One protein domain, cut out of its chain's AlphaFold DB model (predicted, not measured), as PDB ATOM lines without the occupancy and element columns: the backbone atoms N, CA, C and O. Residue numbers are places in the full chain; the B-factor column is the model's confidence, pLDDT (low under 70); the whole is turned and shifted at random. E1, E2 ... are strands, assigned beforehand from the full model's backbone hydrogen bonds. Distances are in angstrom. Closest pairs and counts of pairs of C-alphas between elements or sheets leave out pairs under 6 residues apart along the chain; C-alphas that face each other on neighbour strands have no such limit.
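Overview. This is residues 285 to 437 of the 804 residues of an uncharacterized protein of Tilletia indica (UniProt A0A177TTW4). The domain has little regular structure: an elongated row of small loops, residues 285 to 403, and then a hairpin of two strands, E1 and E2, that folds back along one side of the row. The printed part has 153 residues, with no named helix and 17 residues in named strands, class all strand. It is compact, with a radius of gyration of the C-alphas of 16.7 A, and spans 55 by 31 by 26 A.

Arrangement. Short antiparallel pairings join residues 297 to 298 with 305 to 306, and residues 379 to 380 with 383 to 384, among others. Residues 392 to 393 pair antiparallel with residues 425 to 426 of E2, residues 421 to 427. E1, residues 404 to 413, bends by 91 degrees at residue 409. E1 and E2 form an antiparallel hairpin, their directions 143 degrees apart; N 405 and O 426 are 2.9 A apart, within hydrogen-bond range.

Along the chain. E1 measures 18.8 A from C-alpha 404 at (-5.429, -21.759, 14.448). E2 measures 18.7 A and ends at C-alpha 427, (-5.494, -24.234, 10.425).

Size, cuts and confidence. The farthest C-alphas, Gln 291 and Gly 433, are 55.2 A apart. The printed part has no cut. The E1 to E2 link is short. pLDDT is under 70 at residues 300 to 303 and 410 to 422.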
ATOM      1  N   PHE A 285      33.138 -17.429  10.675       89.75
ATOM      2  CA  PHE A 285      33.130 -18.726  11.360       89.75
ATOM      3  C   PHE A 285      33.058 -18.557  12.890       89.75
ATOM      4  O   PHE A 285      33.693 -17.652  13.436       89.75
ATOM      5  N   CYS A 286      32.324 -19.430  13.578       89.75
ATOM      6  CA  CYS A 286      32.120 -19.414  15.028       89.75
ATOM      7  C   CYS A 286      31.868 -20.824  15.571       89.75
ATOM      8  O   CYS A 286      31.307 -21.653  14.881       89.75
ATOM      9  N   GLN A 287      32.223 -21.075  16.829       87.31
ATOM     10  CA  GLN A 287      31.949 -22.337  17.536       87.31
ATOM     11  C   GLN A 287      30.922 -22.173  18.668       87.31
ATOM     12  O   GLN A 287      30.471 -23.149  19.260       87.31
ATOM     13  N   MET A 288      30.600 -20.927  19.033       84.44
ATOM     14  CA  MET A 288      29.657 -20.565  20.093       84.44
ATOM     15  C   MET A 288      29.009 -19.215  19.774       84.44
ATOM     16  O   MET A 288      29.652 -18.341  19.188       84.44
ATOM     17  N   ASP A 289      27.769 -19.019  20.223       83.06
ATOM     18  CA  ASP A 289      26.970 -17.810  19.979       83.06
ATOM     19  C   ASP A 289      27.704 -16.507  20.341       83.06
ATOM     20  O   ASP A 289      27.696 -15.544  19.574       83.06
ATOM     21  N   ASN A 290      28.417 -16.493  21.473       84.44
ATOM     22  CA  ASN A 290      29.146 -15.322  21.974       84.44
ATOM     23  C   ASN A 290      30.379 -14.917  21.139       84.44
ATOM     24  O   ASN A 290      30.982 -13.879  21.413       84.44
ATOM     25  N   GLN A 291      30.761 -15.703  20.129       88.56
ATOM     26  CA  GLN A 291      31.820 -15.342  19.183       88.56
ATOM     27  C   GLN A 291      31.312 -14.429  18.056       88.56
ATOM     28  O   GLN A 291      32.129 -13.889  17.306       88.56
ATOM     29  N   CYS A 292      29.996 -14.227  17.941       90.62
ATOM     30  CA  CYS A 292      29.337 -13.448  16.895       90.62
ATOM     31  C   CYS A 292      28.830 -12.102  17.416       90.62
ATOM     32  O   CYS A 292      28.328 -12.012  18.532       90.62
ATOM     33  N   ALA A 293      28.892 -11.050  16.594       87.44
ATOM     34  CA  ALA A 293      28.366  -9.725  16.941       87.44
ATOM     35  C   ALA A 293      26.845  -9.726  17.181       87.44
ATOM     36  O   ALA A 293      26.339  -8.885  17.919       87.44
ATOM     37  N   SER A 294      26.136 -10.673  16.560       87.62
ATOM     38  CA  SER A 294      24.711 -10.942  16.754       87.62
ATOM     39  C   SER A 294      24.386 -11.682  18.051       87.62
ATOM     40  O   SER A 294      23.255 -11.582  18.502       87.62
ATOM     41  N   PHE A 295      25.348 -12.383  18.665       86.50
ATOM     42  CA  PHE A 295      25.116 -13.414  19.689       86.50
ATOM     43  C   PHE A 295      24.338 -14.637  19.168       86.50
ATOM     44  O   PHE A 295      23.496 -15.190  19.878       86.50
ATOM     45  N   ARG A 296      24.619 -15.079  17.929       87.31
ATOM     46  CA  ARG A 296      24.111 -16.349  17.380       87.31
ATOM     47  C   ARG A 296      25.030 -16.991  16.346       87.31
ATOM     48  O   ARG A 296      25.417 -16.364  15.357       87.31
ATOM     49  N   CYS A 297      25.280 -18.277  16.545       88.69
ATOM     50  CA  CYS A 297      26.110 -19.135  15.716       88.69
ATOM     51  C   CYS A 297      25.291 -20.333  15.201       88.69
ATOM     52  O   CYS A 297      24.693 -21.062  15.995       88.69
ATOM     53  N   ASP A 298      25.242 -20.557  13.884       88.31
ATOM     54  CA  ASP A 298      24.615 -21.763  13.333       88.31
ATOM     55  C   ASP A 298      25.586 -22.945  13.381       88.31
ATOM     56  O   ASP A 298      26.375 -23.175  12.470       88.31
ATOM     57  N   SER A 299      25.491 -23.703  14.468       73.88
ATOM     58  CA  SER A 299      26.159 -24.996  14.666       73.88
ATOM     59  C   SER A 299      25.372 -26.173  14.054       73.88
ATOM     60  O   SER A 299      25.669 -27.338  14.322       73.88
ATOM     61  N   GLY A 300      24.330 -25.894  13.256       62.03
ATOM     62  CA  GLY A 300      23.368 -26.876  12.758       62.03
ATOM     63  C   GLY A 300      23.588 -27.392  11.332       62.03
ATOM     64  O   GLY A 300      23.095 -28.479  11.034       62.03
ATOM     65  N   GLY A 301      24.299 -26.675  10.448       57.03
ATOM     66  CA  GLY A 301      24.387 -27.078   9.034       57.03
ATOM     67  C   GLY A 301      25.559 -26.504   8.228       57.03
ATOM     68  O   GLY A 301      25.675 -25.298   8.059       57.03
ATOM     69  N   ASN A 302      26.381 -27.392   7.649       50.78
ATOM     70  CA  ASN A 302      27.476 -27.154   6.681       50.78
ATOM     71  C   ASN A 302      28.588 -26.142   7.029       50.78
ATOM     72  O   ASN A 302      29.610 -26.124   6.340       50.78
ATOM     73  N   GLY A 303      28.443 -25.336   8.073       57.59
ATOM     74  CA  GLY A 303      29.454 -24.394   8.521       57.59
ATOM     75  C   GLY A 303      29.005 -23.681   9.786       57.59
ATOM     76  O   GLY A 303      28.045 -22.926   9.750       57.59
ATOM     77  N   ASP A 304      29.767 -23.913  10.848       83.56
ATOM     78  CA  ASP A 304      29.805 -23.203  12.131       83.56
ATOM     79  C   ASP A 304      29.931 -21.674  11.875       83.56
ATOM     80  O   ASP A 304      31.037 -21.157  11.698       83.56
ATOM     81  N   VAL A 305      28.812 -20.949  11.690       91.06
ATOM     82  CA  VAL A 305      28.805 -19.592  11.078       91.06
ATOM     83  C   VAL A 305      27.850 -18.596  11.756       91.06
ATOM     84  O   VAL A 305      26.703 -18.900  12.081       91.06
ATOM     85  N   CYS A 306      28.317 -17.353  11.927       91.94
ATOM     86  CA  CYS A 306      27.588 -16.261  12.568       91.94
ATOM     87  C   CYS A 306      26.365 -15.821  11.760       91.94
ATOM     88  O   CYS A 306      26.498 -15.243  10.676       91.94
ATOM     89  N   MET A 307      25.178 -16.023  12.332       91.06
ATOM     90  CA  MET A 307      23.899 -15.678  11.715       91.06
ATOM     91  C   MET A 307      23.255 -14.441  12.337       91.06
ATOM     92  O   MET A 307      23.558 -14.044  13.459       91.06
ATOM     93  N   LEU A 308      22.331 -13.850  11.581       92.31
ATOM     94  CA  LEU A 308      21.451 -12.773  12.026       92.31
ATOM     95  C   LEU A 308      20.530 -13.244  13.165       92.31
ATOM     96  O   LEU A 308      20.107 -14.407  13.216       92.31
ATOM     97  N   GLN A 309      20.228 -12.318  14.067       91.19
ATOM     98  CA  GLN A 309      19.437 -12.549  15.267       91.19
ATOM     99  C   GLN A 309      17.932 -12.518  14.962       91.19
ATOM    100  O   GLN A 309      17.489 -11.739  14.112       91.19
ATOM    101  N   LEU A 310      17.156 -13.367  15.645       91.25
ATOM    102  CA  LEU A 310      15.696 -13.404  15.506       91.25
ATOM    103  C   LEU A 310      15.035 -12.250  16.271       91.25
ATOM    104  O   LEU A 310      15.637 -11.665  17.172       91.25
ATOM    105  N   ALA A 311      13.775 -11.947  15.959       91.00
ATOM    106  CA  ALA A 311      13.005 -10.982  16.745       91.00
ATOM    107  C   ALA A 311      12.870 -11.389  18.234       91.00
ATOM    108  O   ALA A 311      12.725 -12.564  18.570       91.00
ATOM    109  N   GLY A 312      12.910 -10.397  19.128       89.81
ATOM    110  CA  GLY A 312      12.869 -10.553  20.589       89.81
ATOM    111  C   GLY A 312      14.233 -10.761  21.266       89.81
ATOM    112  O   GLY A 312      14.366 -10.456  22.448       89.81
ATOM    113  N   GLU A 313      15.247 -11.210  20.527       90.56
ATOM    114  CA  GLU A 313      16.617 -11.426  21.017       90.56
ATOM    115  C   GLU A 313      17.440 -10.125  21.083       90.56
ATOM    116  O   GLU A 313      17.092  -9.133  20.443       90.56
ATOM    117  N   GLN A 314      18.549 -10.118  21.833       88.81
ATOM    118  CA  GLN A 314      19.379  -8.918  22.043       88.81
ATOM    119  C   GLN A 314      20.154  -8.453  20.796       88.81
ATOM    120  O   GLN A 314      20.632  -9.264  20.006       88.81
ATOM    121  N   CYS A 315      20.348  -7.137  20.652       91.69
ATOM    122  CA  CYS A 315      21.073  -6.521  19.536       91.69
ATOM    123  C   CYS A 315      21.817  -5.230  19.927       91.69
ATOM    124  O   CYS A 315      21.392  -4.479  20.803       91.69
ATOM    125  N   SER A 316      22.931  -4.945  19.237       90.12
ATOM    126  CA  SER A 316      23.649  -3.655  19.329       90.12
ATOM    127  C   SER A 316      23.371  -2.706  18.160       90.12
ATOM    128  O   SER A 316      23.552  -1.498  18.299       90.12
ATOM    129  N   ASP A 317      22.956  -3.242  17.013       92.19
ATOM    130  CA  ASP A 317      22.761  -2.517  15.760       92.19
ATOM    131  C   ASP A 317      21.674  -3.220  14.936       92.19
ATOM    132  O   ASP A 317      21.575  -4.450  14.942       92.19
ATOM    133  N   SER A 318      20.865  -2.449  14.209       92.19
ATOM    134  CA  SER A 318      19.788  -2.963  13.356       92.19
ATOM    135  C   SER A 318      20.259  -3.968  12.304       92.19
ATOM    136  O   SER A 318      19.526  -4.904  11.995       92.19
ATOM    137  N   THR A 319      21.487  -3.830  11.797       92.94
ATOM    138  CA  THR A 319      22.088  -4.750  10.813       92.94
ATOM    139  C   THR A 319      22.411  -6.138  11.368       92.94
ATOM    140  O   THR A 319      22.811  -7.004  10.599       92.94
ATOM    141  N   LEU A 320      22.236  -6.371  12.674       92.94
ATOM    142  CA  LEU A 320      22.389  -7.683  13.314       92.94
ATOM    143  C   LEU A 320      21.059  -8.443  13.455       92.94
ATOM    144  O   LEU A 320      21.078  -9.627  13.785       92.94
ATOM    145  N   CYS A 321      19.927  -7.795  13.177       93.88
ATOM    146  CA  CYS A 321      18.586  -8.371  13.258       93.88
ATOM    147  C   CYS A 321      18.090  -8.840  11.887       93.88
ATOM    148  O   CYS A 321      18.243  -8.130  10.893       93.88
ATOM    149  N   ALA A 322      17.405  -9.982  11.821       90.62
ATOM    150  CA  ALA A 322      16.761 -10.466  10.594       90.62
ATOM    151  C   ALA A 322      15.703  -9.485  10.031       90.62
ATOM    152  O   ALA A 322      15.499  -9.389   8.817       90.62
ATOM    153  N   SER A 323      15.087  -8.692  10.911       91.69
ATOM    154  CA  SER A 323      14.172  -7.591  10.589       91.69
ATOM    155  C   SER A 323      14.850  -6.304  10.102       91.69
ATOM    156  O   SER A 323      14.165  -5.338   9.771       91.69
ATOM    157  N   ASN A 324      16.189  -6.254  10.086       91.56
ATOM    158  CA  ASN A 324      16.982  -5.035   9.897       91.56
ATOM    159  C   ASN A 324      16.556  -3.878  10.829       91.56
ATOM    160  O   ASN A 324      16.685  -2.705  10.469       91.56
ATOM    161  N   ASN A 325      16.037  -4.192  12.024       92.81
ATOM    162  CA  ASN A 325      15.558  -3.210  12.992       92.81
ATOM    163  C   ASN A 325      15.815  -3.663  14.443       92.81
ATOM    164  O   ASN A 325      15.181  -4.594  14.937       92.81
ATOM    165  N   CYS A 326      16.735  -2.985  15.127       94.50
ATOM    166  CA  CYS A 326      17.010  -3.145  16.553       94.50
ATOM    167  C   CYS A 326      16.297  -2.016  17.309       94.50
ATOM    168  O   CYS A 326      16.582  -0.844  17.048       94.50
ATOM    169  N   ASP A 327      15.380  -2.334  18.229       94.38
ATOM    170  CA  ASP A 327      14.781  -1.309  19.086       94.38
ATOM    171  C   ASP A 327      15.847  -0.778  20.051       94.38
ATOM    172  O   ASP A 327      16.354  -1.490  20.920       94.38
ATOM    173  N   SER A 328      16.182   0.501  19.905       87.94
ATOM    174  CA  SER A 328      17.152   1.195  20.751       87.94
ATOM    175  C   SER A 328      16.655   1.442  22.180       87.94
ATOM    176  O   SER A 328      17.446   1.878  23.017       87.94
ATOM    177  N   THR A 329      15.381   1.157  22.468       93.25
ATOM    178  CA  THR A 329      14.764   1.263  23.799       93.25
ATOM    179  C   THR A 329      14.959  -0.010  24.622       93.25
ATOM    180  O   THR A 329      15.339   0.072  25.790       93.25
ATOM    181  N   THR A 330      14.709  -1.187  24.036       93.69
ATOM    182  CA  THR A 330      14.884  -2.496  24.697       93.69
ATOM    183  C   THR A 330      16.242  -3.147  24.440       93.69
ATOM    184  O   THR A 330      16.595  -4.089  25.148       93.69
ATOM    185  N   HIS A 331      16.987  -2.686  23.429       91.50
ATOM    186  CA  HIS A 331      18.126  -3.395  22.835       91.50
ATOM    187  C   HIS A 331      17.767  -4.808  22.345       91.50
ATOM    188  O   HIS A 331      18.582  -5.726  22.449       91.50
ATOM    189  N   THR A 332      16.554  -4.988  21.807       93.94
ATOM    190  CA  THR A 332      16.116  -6.247  21.186       93.94
ATOM    191  C   THR A 332      15.667  -6.068  19.738       93.94
ATOM    192  O   THR A 332      15.216  -5.000  19.322       93.94
ATOM    193  N   CYS A 333      15.812  -7.123  18.937       94.94
ATOM    194  CA  CYS A 333      15.402  -7.115  17.541       94.94
ATOM    195  C   CYS A 333      13.883  -6.989  17.438       94.94
ATOM    196  O   CYS A 333      13.137  -7.831  17.943       94.94
ATOM    197  N   ALA A 334      13.418  -5.938  16.771       94.31
ATOM    198  CA  ALA A 334      11.998  -5.705  16.571       94.31
ATOM    199  C   ALA A 334      11.415  -6.745  15.607       94.31
ATOM    200  O   ALA A 334      12.081  -7.176  14.663       94.31
ATOM    201  N   ILE A 335      10.150  -7.110  15.818       93.31
ATOM    202  CA  ILE A 335       9.377  -7.922  14.876       93.31
ATOM    203  C   ILE A 335       9.132  -7.093  13.605       93.31
ATOM    204  O   ILE A 335       8.667  -5.953  13.681       93.31
ATOM    205  N   SER A 336       9.417  -7.663  12.435       94.00
ATOM    206  CA  SER A 336       9.079  -7.074  11.140       94.00
ATOM    207  C   SER A 336       7.570  -7.042  10.926       94.00
ATOM    208  O   SER A 336       6.864  -8.034  11.120       94.00
ATOM    209  N   SER A 337       7.080  -5.904  10.437       92.69
ATOM    210  CA  SER A 337       5.744  -5.807   9.854       92.69
ATOM    211  C   SER A 337       5.627  -6.678   8.601       92.69
ATOM    212  O   SER A 337       6.624  -7.010   7.958       92.69
ATOM    213  N   ASP A 338       4.394  -6.969   8.203       88.69
ATOM    214  CA  ASP A 338       4.047  -7.522   6.894       88.69
ATOM    215  C   ASP A 338       4.827  -6.815   5.761       88.69
ATOM    216  O   ASP A 338       4.915  -5.585   5.724       88.69
ATOM    217  N   GLY A 339       5.449  -7.588   4.866       89.62
ATOM    218  CA  GLY A 339       6.336  -7.092   3.805       89.62
ATOM    219  C   GLY A 339       7.763  -6.695   4.232       89.62
ATOM    220  O   GLY A 339       8.613  -6.527   3.358       89.62
ATOM    221  N   GLY A 340       8.058  -6.572   5.533       91.38
ATOM    222  CA  GLY A 340       9.405  -6.311   6.073       91.38
ATOM    223  C   GLY A 340      10.372  -7.489   5.889       91.38
ATOM    224  O   GLY A 340       9.956  -8.559   5.451       91.38
ATOM    225  N   SER A 341      11.664  -7.329   6.200       91.62
ATOM    226  CA  SER A 341      12.643  -8.414   6.001       91.62
ATOM    227  C   SER A 341      12.552  -9.506   7.071       91.62
ATOM    228  O   SER A 341      12.158  -9.237   8.205       91.62
ATOM    229  N   CYS A 342      12.940 -10.732   6.729       93.19
ATOM    230  CA  CYS A 342      12.980 -11.866   7.651       93.19
ATOM    231  C   CYS A 342      13.917 -12.976   7.169       93.19
ATOM    232  O   CYS A 342      14.289 -13.041   5.993       93.19
ATOM    233  N   ILE A 343      14.238 -13.894   8.078       89.69
ATOM    234  CA  ILE A 343      14.973 -15.138   7.804       89.69
ATOM    235  C   ILE A 343      14.178 -16.334   8.318       89.69
ATOM    236  O   ILE A 343      14.167 -17.400   7.693       89.69
ATOM    237  N   ASP A 344      13.470 -16.155   9.429       89.56
ATOM    238  CA  ASP A 344      12.610 -17.163  10.007       89.56
ATOM    239  C   ASP A 344      11.225 -16.642  10.396       89.56
ATOM    240  O   ASP A 344      10.949 -15.447  10.450       89.56
ATOM    241  N   HIS A 345      10.322 -17.585  10.631       87.06
ATOM    242  CA  HIS A 345       8.900 -17.355  10.872       87.06
ATOM    243  C   HIS A 345       8.636 -16.438  12.077       87.06
ATOM    244  O   HIS A 345       7.732 -15.606  12.033       87.06
ATOM    245  N   LEU A 346       9.476 -16.539  13.113       87.25
ATOM    246  CA  LEU A 346       9.403 -15.731  14.333       87.25
ATOM    247  C   LEU A 346       9.751 -14.249  14.106       87.25
ATOM    248  O   LEU A 346       9.395 -13.419  14.937       87.25
ATOM    249  N   ASP A 347      10.410 -13.897  12.998       90.94
ATOM    250  CA  ASP A 347      10.798 -12.509  12.718       90.94
ATOM    251  C   ASP A 347       9.606 -11.629  12.312       90.94
ATOM    252  O   ASP A 347       9.745 -10.411  12.244       90.94
ATOM    253  N   CYS A 348       8.448 -12.226  12.015       91.81
ATOM    254  CA  CYS A 348       7.316 -11.579  11.356       91.81
ATOM    255  C   CYS A 348       6.090 -11.443  12.262       91.81
ATOM    256  O   CYS A 348       5.697 -12.396  12.932       91.81
ATOM    257  N   ALA A 349       5.395 -10.304  12.191       87.62
ATOM    258  CA  ALA A 349       4.129 -10.089  12.906       87.62
ATOM    259  C   ALA A 349       3.040 -11.095  12.474       87.62
ATOM    260  O   ALA A 349       2.275 -11.609  13.291       87.62
ATOM    261  N   SER A 350       3.037 -11.448  11.188       84.56
ATOM    262  CA  SER A 350       2.219 -12.508  10.598       84.56
ATOM    263  C   SER A 350       2.683 -13.938  10.915       84.56
ATOM    264  O   SER A 350       2.042 -14.887  10.468       84.56
ATOM    265  N   GLY A 351       3.799 -14.118  11.635       85.31
ATOM    266  CA  GLY A 351       4.404 -15.417  11.962       85.31
ATOM    267  C   GLY A 351       4.957 -16.191  10.763       85.31
ATOM    268  O   GLY A 351       5.293 -17.369  10.882       85.31
ATOM    269  N   LEU A 352       5.009 -15.579   9.577       87.19
ATOM    270  CA  LEU A 352       5.281 -16.276   8.325       87.19
ATOM    271  C   LEU A 352       6.312 -15.530   7.482       87.19
ATOM    272  O   LEU A 352       6.020 -14.516   6.857       87.19
ATOM    273  N   CYS A 353       7.527 -16.077   7.440       90.94
ATOM    274  CA  CYS A 353       8.605 -15.584   6.595       90.94
ATOM    275  C   CYS A 353       8.650 -16.344   5.267       90.94
ATOM    276  O   CYS A 353       8.818 -17.566   5.245       90.94
ATOM    277  N   ASN A 354       8.571 -15.636   4.140       88.25
ATOM    278  CA  ASN A 354       8.847 -16.241   2.843       88.25
ATOM    279  C   ASN A 354      10.368 -16.295   2.621       88.25
ATOM    280  O   ASN A 354      10.963 -15.380   2.050       88.25
ATOM    281  N   ARG A 355      11.006 -17.402   3.030       83.38
ATOM    282  CA  ARG A 355      12.463 -17.609   2.886       83.38
ATOM    283  C   ARG A 355      12.997 -17.518   1.446       83.38
ATOM    284  O   ARG A 355      14.205 -17.393   1.275       83.38
ATOM    285  N   ARG A 356      12.153 -17.582   0.405       83.69
ATOM    286  CA  ARG A 356      12.599 -17.389  -0.993       83.69
ATOM    287  C   ARG A 356      12.785 -15.909  -1.343       83.69
ATOM    288  O   ARG A 356      13.611 -15.604  -2.196       83.69
ATOM    289  N   THR A 357      12.022 -15.011  -0.723       88.19
ATOM    290  CA  THR A 357      12.127 -13.556  -0.927       88.19
ATOM    291  C   THR A 357      12.840 -12.842   0.222       88.19
ATOM    292  O   THR A 357      13.279 -11.714   0.035       88.19
ATOM    293  N   GLY A 358      12.966 -13.484   1.389       90.62
ATOM    294  CA  GLY A 358      13.484 -12.859   2.609       90.62
ATOM    295  C   GLY A 358      12.521 -11.827   3.198       90.62
ATOM    296  O   GLY A 358      12.970 -10.874   3.830       90.62
ATOM    297  N   THR A 359      11.212 -11.972   2.946       92.81
ATOM    298  CA  THR A 359      10.182 -10.997   3.346       92.81
ATOM    299  C   THR A 359       9.039 -11.633   4.128       92.81
ATOM    300  O   THR A 359       8.563 -12.719   3.782       92.81
ATOM    301  N   CYS A 360       8.553 -10.925   5.142       93.19
ATOM    302  CA  CYS A 360       7.378 -11.298   5.909       93.19
ATOM    303  C   CYS A 360       6.139 -11.316   5.027       93.19
ATOM    304  O   CYS A 360       5.869 -10.382   4.270       93.19
ATOM    305  N   ALA A 361       5.381 -12.394   5.142       91.00
ATOM    306  CA  ALA A 361       4.141 -12.573   4.429       91.00
ATOM    307  C   ALA A 361       3.044 -11.681   5.036       91.00
ATOM    308  O   ALA A 361       3.061 -11.371   6.225       91.00
ATOM    309  N   VAL A 362       2.098 -11.251   4.212       91.00
ATOM    310  CA  VAL A 362       1.033 -10.308   4.544       91.00
ATOM    311  C   VAL A 362      -0.135 -11.036   5.205       91.00
ATOM    312  O   VAL A 362      -0.583 -12.090   4.743       91.00
ATOM    313  N   SER A 363      -0.625 -10.476   6.302       88.44
ATOM    314  CA  SER A 363      -1.737 -10.987   7.097       88.44
ATOM    315  C   SER A 363      -3.060 -10.925   6.329       88.44
ATOM    316  O   SER A 363      -3.239 -10.136   5.399       88.44
ATOM    317  N   THR A 364      -4.022 -11.762   6.720       87.56
ATOM    318  CA  THR A 364      -5.340 -11.826   6.074       87.56
ATOM    319  C   THR A 364      -6.037 -10.460   6.090       87.56
ATOM    320  O   THR A 364      -6.138  -9.817   7.130       87.56
ATOM    321  N   GLY A 365      -6.506 -10.018   4.920       85.12
ATOM    322  CA  GLY A 365      -7.065  -8.683   4.676       85.12
ATOM    323  C   GLY A 365      -6.071  -7.649   4.126       85.12
ATOM    324  O   GLY A 365      -6.515  -6.650   3.564       85.12
ATOM    325  N   GLY A 366      -4.758  -7.875   4.226       87.69
ATOM    326  CA  GLY A 366      -3.747  -7.008   3.611       87.69
ATOM    327  C   GLY A 366      -3.629  -7.206   2.094       87.69
ATOM    328  O   GLY A 366      -3.968  -8.266   1.567       87.69
ATOM    329  N   SER A 367      -3.163  -6.177   1.382       89.31
ATOM    330  CA  SER A 367      -3.059  -6.173  -0.086       89.31
ATOM    331  C   SER A 367      -1.978  -7.121  -0.618       89.31
ATOM    332  O   SER A 367      -0.899  -7.226  -0.037       89.31
ATOM    333  N   CYS A 368      -2.231  -7.747  -1.767       91.06
ATOM    334  CA  CYS A 368      -1.306  -8.668  -2.430       91.06
ATOM    335  C   CYS A 368      -1.431  -8.625  -3.960       91.06
ATOM    336  O   CYS A 368      -2.457  -8.235  -4.516       91.06
ATOM    337  N   THR A 369      -0.384  -9.076  -4.651       91.06
ATOM    338  CA  THR A 369      -0.381  -9.330  -6.103       91.06
ATOM    339  C   THR A 369      -0.075 -10.787  -6.468       91.06
ATOM    340  O   THR A 369      -0.223 -11.160  -7.630       91.06
ATOM    341  N   SER A 370       0.316 -11.625  -5.501       88.88
ATOM    342  CA  SER A 370       0.541 -13.063  -5.695       88.88
ATOM    343  C   SER A 370       0.405 -13.851  -4.386       88.88
ATOM    344  O   SER A 370       0.689 -13.332  -3.308       88.88
ATOM    345  N   ASP A 371       0.003 -15.123  -4.470       83.00
ATOM    346  CA  ASP A 371      -0.310 -15.978  -3.309       83.00
ATOM    347  C   ASP A 371       0.822 -16.072  -2.282       83.00
ATOM    348  O   ASP A 371       0.595 -16.012  -1.078       83.00
ATOM    349  N   ASN A 372       2.059 -16.172  -2.770       84.12
ATOM    350  CA  ASN A 372       3.275 -16.289  -1.967       84.12
ATOM    351  C   ASN A 372       3.648 -15.015  -1.185       84.12
ATOM    352  O   ASN A 372       4.616 -15.041  -0.424       84.12
ATOM    353  N   GLN A 373       2.936 -13.905  -1.389       89.38
ATOM    354  CA  GLN A 373       3.048 -12.724  -0.536       89.38
ATOM    355  C   GLN A 373       2.196 -12.862   0.719       89.38
ATOM    356  O   GLN A 373       2.499 -12.205   1.700       89.38
ATOM    357  N   CYS A 374       1.150 -13.687   0.711       87.75
ATOM    358  CA  CYS A 374       0.220 -13.821   1.823       87.75
ATOM    359  C   CYS A 374       0.684 -14.878   2.820       87.75
ATOM    360  O   CYS A 374       1.125 -15.958   2.430       87.75
ATOM    361  N   ALA A 375       0.509 -14.605   4.115       83.25
ATOM    362  CA  ALA A 375       0.733 -15.576   5.186       83.25
ATOM    363  C   ALA A 375      -0.083 -16.851   4.927       83.25
ATOM    364  O   ALA A 375       0.414 -17.970   5.025       83.25
ATOM    365  N   SER A 376      -1.310 -16.666   4.446       81.06
ATOM    366  CA  SER A 376      -2.219 -17.737   4.068       81.06
ATOM    367  C   SER A 376      -1.844 -18.528   2.805       81.06
ATOM    368  O   SER A 376      -2.542 -19.485   2.462       81.06
ATOM    369  N   SER A 377      -0.778 -18.131   2.097       82.12
ATOM    370  CA  SER A 377      -0.409 -18.633   0.764       82.12
ATOM    371  C   SER A 377      -1.547 -18.536  -0.266       82.12
ATOM    372  O   SER A 377      -1.729 -19.437  -1.084       82.12
ATOM    373  N   LEU A 378      -2.348 -17.463  -0.198       84.62
ATOM    374  CA  LEU A 378      -3.540 -17.258  -1.024       84.62
ATOM    375  C   LEU A 378      -3.879 -15.766  -1.191       84.62
ATOM    376  O   LEU A 378      -4.253 -15.097  -0.222       84.62
ATOM    377  N   CYS A 379      -3.846 -15.279  -2.431       88.75
ATOM    378  CA  CYS A 379      -4.236 -13.922  -2.812       88.75
ATOM    379  C   CYS A 379      -5.552 -13.955  -3.610       88.75
ATOM    380  O   CYS A 379      -5.609 -14.507  -4.707       88.75
ATOM    381  N   ASP A 380      -6.629 -13.380  -3.068       86.94
ATOM    382  CA  ASP A 380      -7.983 -13.450  -3.637       86.94
ATOM    383  C   ASP A 380      -8.521 -12.024  -3.844       86.94
ATOM    384  O   ASP A 380      -8.572 -11.222  -2.912       86.94
ATOM    385  N   GLY A 381      -8.846 -11.654  -5.085       86.56
ATOM    386  CA  GLY A 381      -9.265 -10.285  -5.429       86.56
ATOM    387  C   GLY A 381      -8.225  -9.177  -5.166       86.56
ATOM    388  O   GLY A 381      -8.592  -8.006  -5.150       86.56
ATOM    389  N   GLY A 382      -6.949  -9.524  -4.952       89.62
ATOM    390  CA  GLY A 382      -5.886  -8.578  -4.573       89.62
ATOM    391  C   GLY A 382      -5.741  -8.341  -3.063       89.62
ATOM    392  O   GLY A 382      -4.973  -7.468  -2.658       89.62
ATOM    393  N   GLY A 383      -6.449  -9.110  -2.228       89.75
ATOM    394  CA  GLY A 383      -6.258  -9.155  -0.776       89.75
ATOM    395  C   GLY A 383      -5.955 -10.572  -0.282       89.75
ATOM    396  O   GLY A 383      -6.414 -11.562  -0.855       89.75
ATOM    397  N   CYS A 384      -5.176 -10.696   0.787       89.25
ATOM    398  CA  CYS A 384      -4.845 -11.993   1.367       89.25
ATOM    399  C   CYS A 384      -6.084 -12.618   2.016       89.25
ATOM    400  O   CYS A 384      -6.603 -12.097   3.003       89.25
ATOM    401  N   ALA A 385      -6.561 -13.738   1.476       88.50
ATOM    402  CA  ALA A 385      -7.739 -14.447   1.984       88.50
ATOM    403  C   ALA A 385      -7.344 -15.571   2.952       88.50
ATOM    404  O   ALA A 385      -6.190 -15.982   2.986       88.50
ATOM    405  N   ALA A 386      -8.285 -16.070   3.755       88.00
ATOM    406  CA  ALA A 386      -8.010 -17.105   4.753       88.00
ATOM    407  C   ALA A 386      -7.682 -18.485   4.133       88.00
ATOM    408  O   ALA A 386      -8.199 -18.855   3.075       88.00
ATOM    409  N   SER A 387      -6.830 -19.245   4.821       86.81
ATOM    410  CA  SER A 387      -6.245 -20.522   4.407       86.81
ATOM    411  C   SER A 387      -7.148 -21.745   4.543       86.81
ATOM    412  O   SER A 387      -8.073 -21.803   5.353       86.81
ATOM    413  N   ASN A 388      -6.769 -22.782   3.794       88.50
ATOM    414  CA  ASN A 388      -7.250 -24.154   3.941       88.50
ATOM    415  C   ASN A 388      -6.660 -24.855   5.181       88.50
ATOM    416  O   ASN A 388      -5.648 -24.424   5.734       88.50
ATOM    417  N   HIS A 389      -7.247 -25.996   5.549       87.56
ATOM    418  CA  HIS A 389      -6.669 -26.957   6.501       87.56
ATOM    419  C   HIS A 389      -5.228 -27.361   6.117       87.56
ATOM    420  O   HIS A 389      -4.862 -27.296   4.943       87.56
ATOM    421  N   ASP A 390      -4.423 -27.786   7.098       86.25
ATOM    422  CA  ASP A 390      -2.976 -28.079   6.988       86.25
ATOM    423  C   ASP A 390      -2.074 -26.869   6.637       86.25
ATOM    424  O   ASP A 390      -0.857 -27.025   6.528       86.25
ATOM    425  N   SER A 391      -2.620 -25.657   6.482       86.00
ATOM    426  CA  SER A 391      -1.810 -24.445   6.271       86.00
ATOM    427  C   SER A 391      -1.267 -23.909   7.595       86.00
ATOM    428  O   SER A 391      -1.973 -23.944   8.603       86.00
ATOM    429  N   LEU A 392      -0.047 -23.362   7.576       84.12
ATOM    430  CA  LEU A 392       0.497 -22.585   8.695       84.12
ATOM    431  C   LEU A 392      -0.360 -21.339   8.959       84.12
ATOM    432  O   LEU A 392      -0.839 -20.692   8.028       84.12
ATOM    433  N   CYS A 393      -0.505 -20.983  10.229       85.75
ATOM    434  CA  CYS A 393      -1.228 -19.800  10.684       85.75
ATOM    435  C   CYS A 393      -0.530 -19.174  11.896       85.75
ATOM    436  O   CYS A 393       0.329 -19.799  12.511       85.75
ATOM    437  N   ASN A 394      -0.924 -17.948  12.251       82.44
ATOM    438  CA  ASN A 394      -0.484 -17.304  13.493       82.44
ATOM    439  C   ASN A 394      -1.681 -16.969  14.394       82.44
ATOM    440  O   ASN A 394      -1.623 -17.178  15.601       82.44
ATOM    441  N   ASN A 395      -2.788 -16.522  13.790       86.00
ATOM    442  CA  ASN A 395      -4.053 -16.202  14.447       86.00
ATOM    443  C   ASN A 395      -5.227 -16.924  13.767       86.00
ATOM    444  O   ASN A 395      -5.150 -17.309  12.600       86.00
ATOM    445  N   ASP A 396      -6.358 -17.031  14.464       88.19
ATOM    446  CA  ASP A 396      -7.597 -17.645  13.957       88.19
ATOM    447  C   ASP A 396      -8.096 -17.034  12.635       88.19
ATOM    448  O   ASP A 396      -8.608 -17.746  11.769       88.19
ATOM    449  N   SER A 397      -7.890 -15.727  12.438       85.75
ATOM    450  CA  SER A 397      -8.252 -14.997  11.215       85.75
ATOM    451  C   SER A 397      -7.464 -15.426   9.972       85.75
ATOM    452  O   SER A 397      -7.908 -15.157   8.856       85.75
ATOM    453  N   ASN A 398      -6.335 -16.126  10.132       85.69
ATOM    454  CA  ASN A 398      -5.617 -16.724   9.010       85.69
ATOM    455  C   ASN A 398      -6.359 -17.932   8.408       85.69
ATOM    456  O   ASN A 398      -6.004 -18.341   7.307       85.69
ATOM    457  N   CYS A 399      -7.367 -18.504   9.078       90.94
ATOM    458  CA  CYS A 399      -7.947 -19.811   8.750       90.94
ATOM    459  C   CYS A 399      -9.428 -19.739   8.348       90.94
ATOM    460  O   CYS A 399     -10.223 -19.066   9.000       90.94
ATOM    461  N   LEU A 400      -9.842 -20.485   7.313       89.19
ATOM    462  CA  LEU A 400     -11.253 -20.558   6.877       89.19
ATOM    463  C   LEU A 400     -12.199 -21.143   7.944       89.19
ATOM    464  O   LEU A 400     -13.394 -20.854   7.933       89.19
ATOM    465  N   SER A 401     -11.650 -21.928   8.869       90.69
ATOM    466  CA  SER A 401     -12.310 -22.492  10.050       90.69
ATOM    467  C   SER A 401     -12.402 -21.528  11.238       90.69
ATOM    468  O   SER A 401     -12.986 -21.876  12.264       90.69
ATOM    469  N   GLY A 402     -11.782 -20.344  11.150       90.94
ATOM    470  CA  GLY A 402     -11.650 -19.422  12.279       90.94
ATOM    471  C   GLY A 402     -10.912 -20.029  13.478       90.94
ATOM    472  O   GLY A 402     -11.226 -19.674  14.611       90.94
ATOM    473  N   ARG A 403     -10.009 -20.997  13.247       93.00
ATOM    474  CA  ARG A 403      -9.243 -21.701  14.288       93.00
ATOM    475  C   ARG A 403      -7.823 -22.033  13.844       93.00
ATOM    476  O   ARG A 403      -7.620 -22.784  12.887       93.00
ATOM    477  N   CYS A 404      -6.857 -21.531  14.600       92.25
ATOM    478  CA  CYS A 404      -5.429 -21.759  14.448       92.25
ATOM    479  C   CYS A 404      -4.910 -22.566  15.652       92.25
ATOM    480  O   CYS A 404      -4.798 -22.046  16.760       92.25
ATOM    481  N   LEU A 405      -4.636 -23.860  15.465       93.50
ATOM    482  CA  LEU A 405      -4.296 -24.783  16.557       93.50
ATOM    483  C   LEU A 405      -2.790 -25.055  16.630       93.50
ATOM    484  O   LEU A 405      -2.173 -25.386  15.620       93.50
ATOM    485  N   LEU A 406      -2.213 -25.020  17.838       85.94
ATOM    486  CA  LEU A 406      -0.904 -25.630  18.103       85.94
ATOM    487  C   LEU A 406      -1.009 -27.154  17.921       85.94
ATOM    488  O   LEU A 406      -1.597 -27.828  18.771       85.94
ATOM    489  N   ASP A 407      -0.365 -27.718  16.896       82.44
ATOM    490  CA  ASP A 407      -0.039 -29.149  16.890       82.44
ATOM    491  C   ASP A 407       1.439 -29.331  17.243       82.44
ATOM    492  O   ASP A 407       2.333 -29.149  16.420       82.44
ATOM    493  N   SER A 408       1.703 -29.738  18.485       72.00
ATOM    494  CA  SER A 408       3.055 -29.966  19.016       72.00
ATOM    495  C   SER A 408       3.861 -31.046  18.274       72.00
ATOM    496  O   SER A 408       5.090 -31.119  18.436       72.00
ATOM    497  N   ARG A 409       3.191 -31.873  17.458       72.56
ATOM    498  CA  ARG A 409       3.799 -32.870  16.564       72.56
ATOM    499  C   ARG A 409       4.307 -32.237  15.271       72.56
ATOM    500  O   ARG A 409       5.255 -32.757  14.685       72.56
ATOM    501  N   TYR A 410       3.701 -31.135  14.833       67.25
ATOM    502  CA  TYR A 410       4.049 -30.459  13.591       67.25
ATOM    503  C   TYR A 410       5.068 -29.348  13.865       67.25
ATOM    504  O   TYR A 410       4.861 -28.411  14.636       67.25
ATOM    505  N   ARG A 411       6.248 -29.526  13.276       66.12
ATOM    506  CA  ARG A 411       7.497 -28.922  13.734       66.12
ATOM    507  C   ARG A 411       8.126 -28.134  12.592       66.12
ATOM    508  O   ARG A 411       8.586 -28.733  11.624       66.12
ATOM    509  N   VAL A 412       8.130 -26.807  12.692       64.00
ATOM    510  CA  VAL A 412       8.675 -25.929  11.645       64.00
ATOM    511  C   VAL A 412      10.207 -25.920  11.752       64.00
ATOM    512  O   VAL A 412      10.728 -25.559  12.812       64.00
ATOM    513  N   PRO A 413      10.947 -26.331  10.703       57.78
ATOM    514  CA  PRO A 413      12.406 -26.341  10.724       57.78
ATOM    515  C   PRO A 413      12.957 -24.935  10.498       57.78
ATOM    516  O   PRO A 413      12.738 -24.335   9.440       57.78
ATOM    517  N   THR A 414      13.701 -24.413  11.473       58.84
ATOM    518  CA  THR A 414      14.459 -23.167  11.286       58.84
ATOM    519  C   THR A 414      15.698 -23.395  10.420       58.84
ATOM    520  O   THR A 414      16.253 -24.495  10.386       58.84
ATOM    521  N   GLY A 415      16.107 -22.368   9.672       51.94
ATOM    522  CA  GLY A 415      17.282 -22.428   8.788       51.94
ATOM    523  C   GLY A 415      17.224 -23.485   7.667       51.94
ATOM    524  O   GLY A 415      16.156 -23.934   7.241       51.94
ATOM    525  N   THR A 416      18.396 -23.862   7.150       43.41
ATOM    526  CA  THR A 416      18.577 -24.867   6.087       43.41
ATOM    527  C   THR A 416      19.218 -26.141   6.635       43.41
ATOM    528  O   THR A 416      20.395 -26.129   6.964       43.41
ATOM    529  N   GLN A 417      18.460 -27.245   6.668       41.06
ATOM    530  CA  GLN A 417      18.922 -28.587   7.073       41.06
ATOM    531  C   GLN A 417      19.644 -28.656   8.438       41.06
ATOM    532  O   GLN A 417      20.816 -29.000   8.497       41.06
ATOM    533  N   GLY A 418      18.919 -28.420   9.540       47.34
ATOM    534  CA  GLY A 418      19.409 -28.781  10.884       47.34
ATOM    535  C   GLY A 418      18.874 -27.940  12.044       47.34
ATOM    536  O   GLY A 418      18.899 -28.392  13.188       47.34
ATOM    537  N   GLY A 419      18.359 -26.738  11.766       53.69
ATOM    538  CA  GLY A 419      17.950 -25.788  12.800       53.69
ATOM    539  C   GLY A 419      16.799 -26.260  13.697       53.69
ATOM    540  O   GLY A 419      16.014 -27.153  13.363       53.69
ATOM    541  N   ARG A 420      16.701 -25.622  14.871       56.25
ATOM    542  CA  ARG A 420      15.733 -25.942  15.932       56.25
ATOM    543  C   ARG A 420      14.298 -26.020  15.397       56.25
ATOM    544  O   ARG A 420      13.870 -25.204  14.581       56.25
ATOM    545  N   LEU A 421      13.561 -27.009  15.897       63.06
ATOM    546  CA  LEU A 421      12.209 -27.355  15.467       63.06
ATOM    547  C   LEU A 421      11.153 -26.740  16.397       63.06
ATOM    548  O   LEU A 421      10.866 -27.293  17.467       63.06
ATOM    549  N   TYR A 422      10.553 -25.627  15.986       65.88
ATOM    550  CA  TYR A 422       9.545 -24.911  16.778       65.88
ATOM    551  C   TYR A 422       8.153 -25.532  16.559       65.88
ATOM    552  O   TYR A 422       7.883 -26.030  15.461       65.88
ATOM    553  N   PRO A 423       7.268 -25.554  17.575       72.88
ATOM    554  CA  PRO A 423       5.871 -25.923  17.365       72.88
ATOM    555  C   PRO A 423       5.223 -24.897  16.428       72.88
ATOM    556  O   PRO A 423       5.300 -23.697  16.687       72.88
ATOM    557  N   GLY A 424       4.632 -25.363  15.329       80.75
ATOM    558  CA  GLY A 424       3.863 -24.507  14.426       80.75
ATOM    559  C   GLY A 424       2.374 -24.549  14.753       80.75
ATOM    560  O   GLY A 424       1.866 -25.574  15.218       80.75
ATOM    561  N   ASN A 425       1.670 -23.459  14.454       86.88
ATOM    562  CA  ASN A 425       0.214 -23.436  14.507       86.88
ATOM    563  C   ASN A 425      -0.339 -23.705  13.103       86.88
ATOM    564  O   ASN A 425       0.189 -23.193  12.111       86.88
ATOM    565  N   PHE A 426      -1.398 -24.507  13.017       90.06
ATOM    566  CA  PHE A 426      -1.995 -24.944  11.757       90.06
ATOM    567  C   PHE A 426      -3.508 -24.736  11.754       90.06
ATOM    568  O   PHE A 426      -4.173 -24.854  12.786       90.06
ATOM    569  N   CYS A 427      -4.060 -24.430  10.581       92.00
ATOM    570  CA  CYS A 427      -5.494 -24.234  10.425       92.00
ATOM    571  C   CYS A 427      -6.268 -25.539  10.646       92.00
ATOM    572  O   CYS A 427      -6.083 -26.518   9.914       92.00
ATOM    573  N   ASP A 428      -7.176 -25.514  11.625       94.00
ATOM    574  CA  ASP A 428      -8.114 -26.602  11.912       94.00
ATOM    575  C   ASP A 428      -9.094 -26.808  10.748       94.00
ATOM    576  O   ASP A 428      -9.267 -25.935   9.888       94.00
ATOM    577  N   ARG A 429      -9.789 -27.945  10.741       93.25
ATOM    578  CA  ARG A 429     -10.897 -28.174   9.816       93.25
ATOM    579  C   ARG A 429     -12.066 -27.267  10.151       93.25
ATOM    580  O   ARG A 429     -12.417 -27.065  11.314       93.25
ATOM    581  N   SER A 430     -12.704 -26.785   9.101       93.50
ATOM    582  CA  SER A 430     -13.992 -26.123   9.162       93.50
ATOM    583  C   SER A 430     -15.053 -27.127   9.626       93.50
ATOM    584  O   SER A 430     -15.146 -28.253   9.122       93.50
ATOM    585  N   ARG A 431     -15.840 -26.734  10.624       93.62
ATOM    586  CA  ARG A 431     -17.017 -27.468  11.107       93.62
ATOM    587  C   ARG A 431     -18.201 -27.207  10.185       93.62
ATOM    588  O   ARG A 431     -18.182 -26.279   9.379       93.62
ATOM    589  N   ASP A 432     -19.246 -28.011  10.318       90.00
ATOM    590  CA  ASP A 432     -20.475 -27.796   9.559       90.00
ATOM    591  C   ASP A 432     -21.053 -26.400   9.873       90.00
ATOM    592  O   ASP A 432     -21.190 -26.023  11.037       90.00
ATOM    593  N   GLY A 433     -21.336 -25.613   8.831       88.00
ATOM    594  CA  GLY A 433     -21.682 -24.188   8.931       88.00
ATOM    595  C   GLY A 433     -20.522 -23.201   8.708       88.00
ATOM    596  O   GLY A 433     -20.783 -22.030   8.441       88.00
ATOM    597  N   GLU A 434     -19.261 -23.643   8.738       92.00
ATOM    598  CA  GLU A 434     -18.081 -22.792   8.500       92.00
ATOM    599  C   GLU A 434     -17.623 -22.801   7.029       92.00
ATOM    600  O   GLU A 434     -17.968 -23.690   6.242       92.00
ATOM    601  N   ALA A 435     -16.838 -21.789   6.645       88.00
ATOM    602  CA  ALA A 435     -16.406 -21.572   5.267       88.00
ATOM    603  C   ALA A 435     -15.360 -22.599   4.800       88.00
ATOM    604  O   ALA A 435     -14.520 -23.066   5.569       88.00
ATOM    605  N   CYS A 436     -15.365 -22.920   3.506       90.44
ATOM    606  CA  CYS A 436     -14.433 -23.875   2.905       90.44
ATOM    607  C   CYS A 436     -14.147 -23.555   1.426       90.44
ATOM    608  O   CYS A 436     -14.888 -22.804   0.792       90.44
ATOM    609  N   LYS A 437     -13.065 -24.128   0.873       85.75
ATOM    610  CA  LYS A 437     -12.743 -24.083  -0.572       85.75
ATOM    611  C   LYS A 437     -12.678 -25.462  -1.241       85.75
ATOM    612  O   LYS A 437     -12.854 -25.553  -2.449       85.75
TER     613      LYS A 437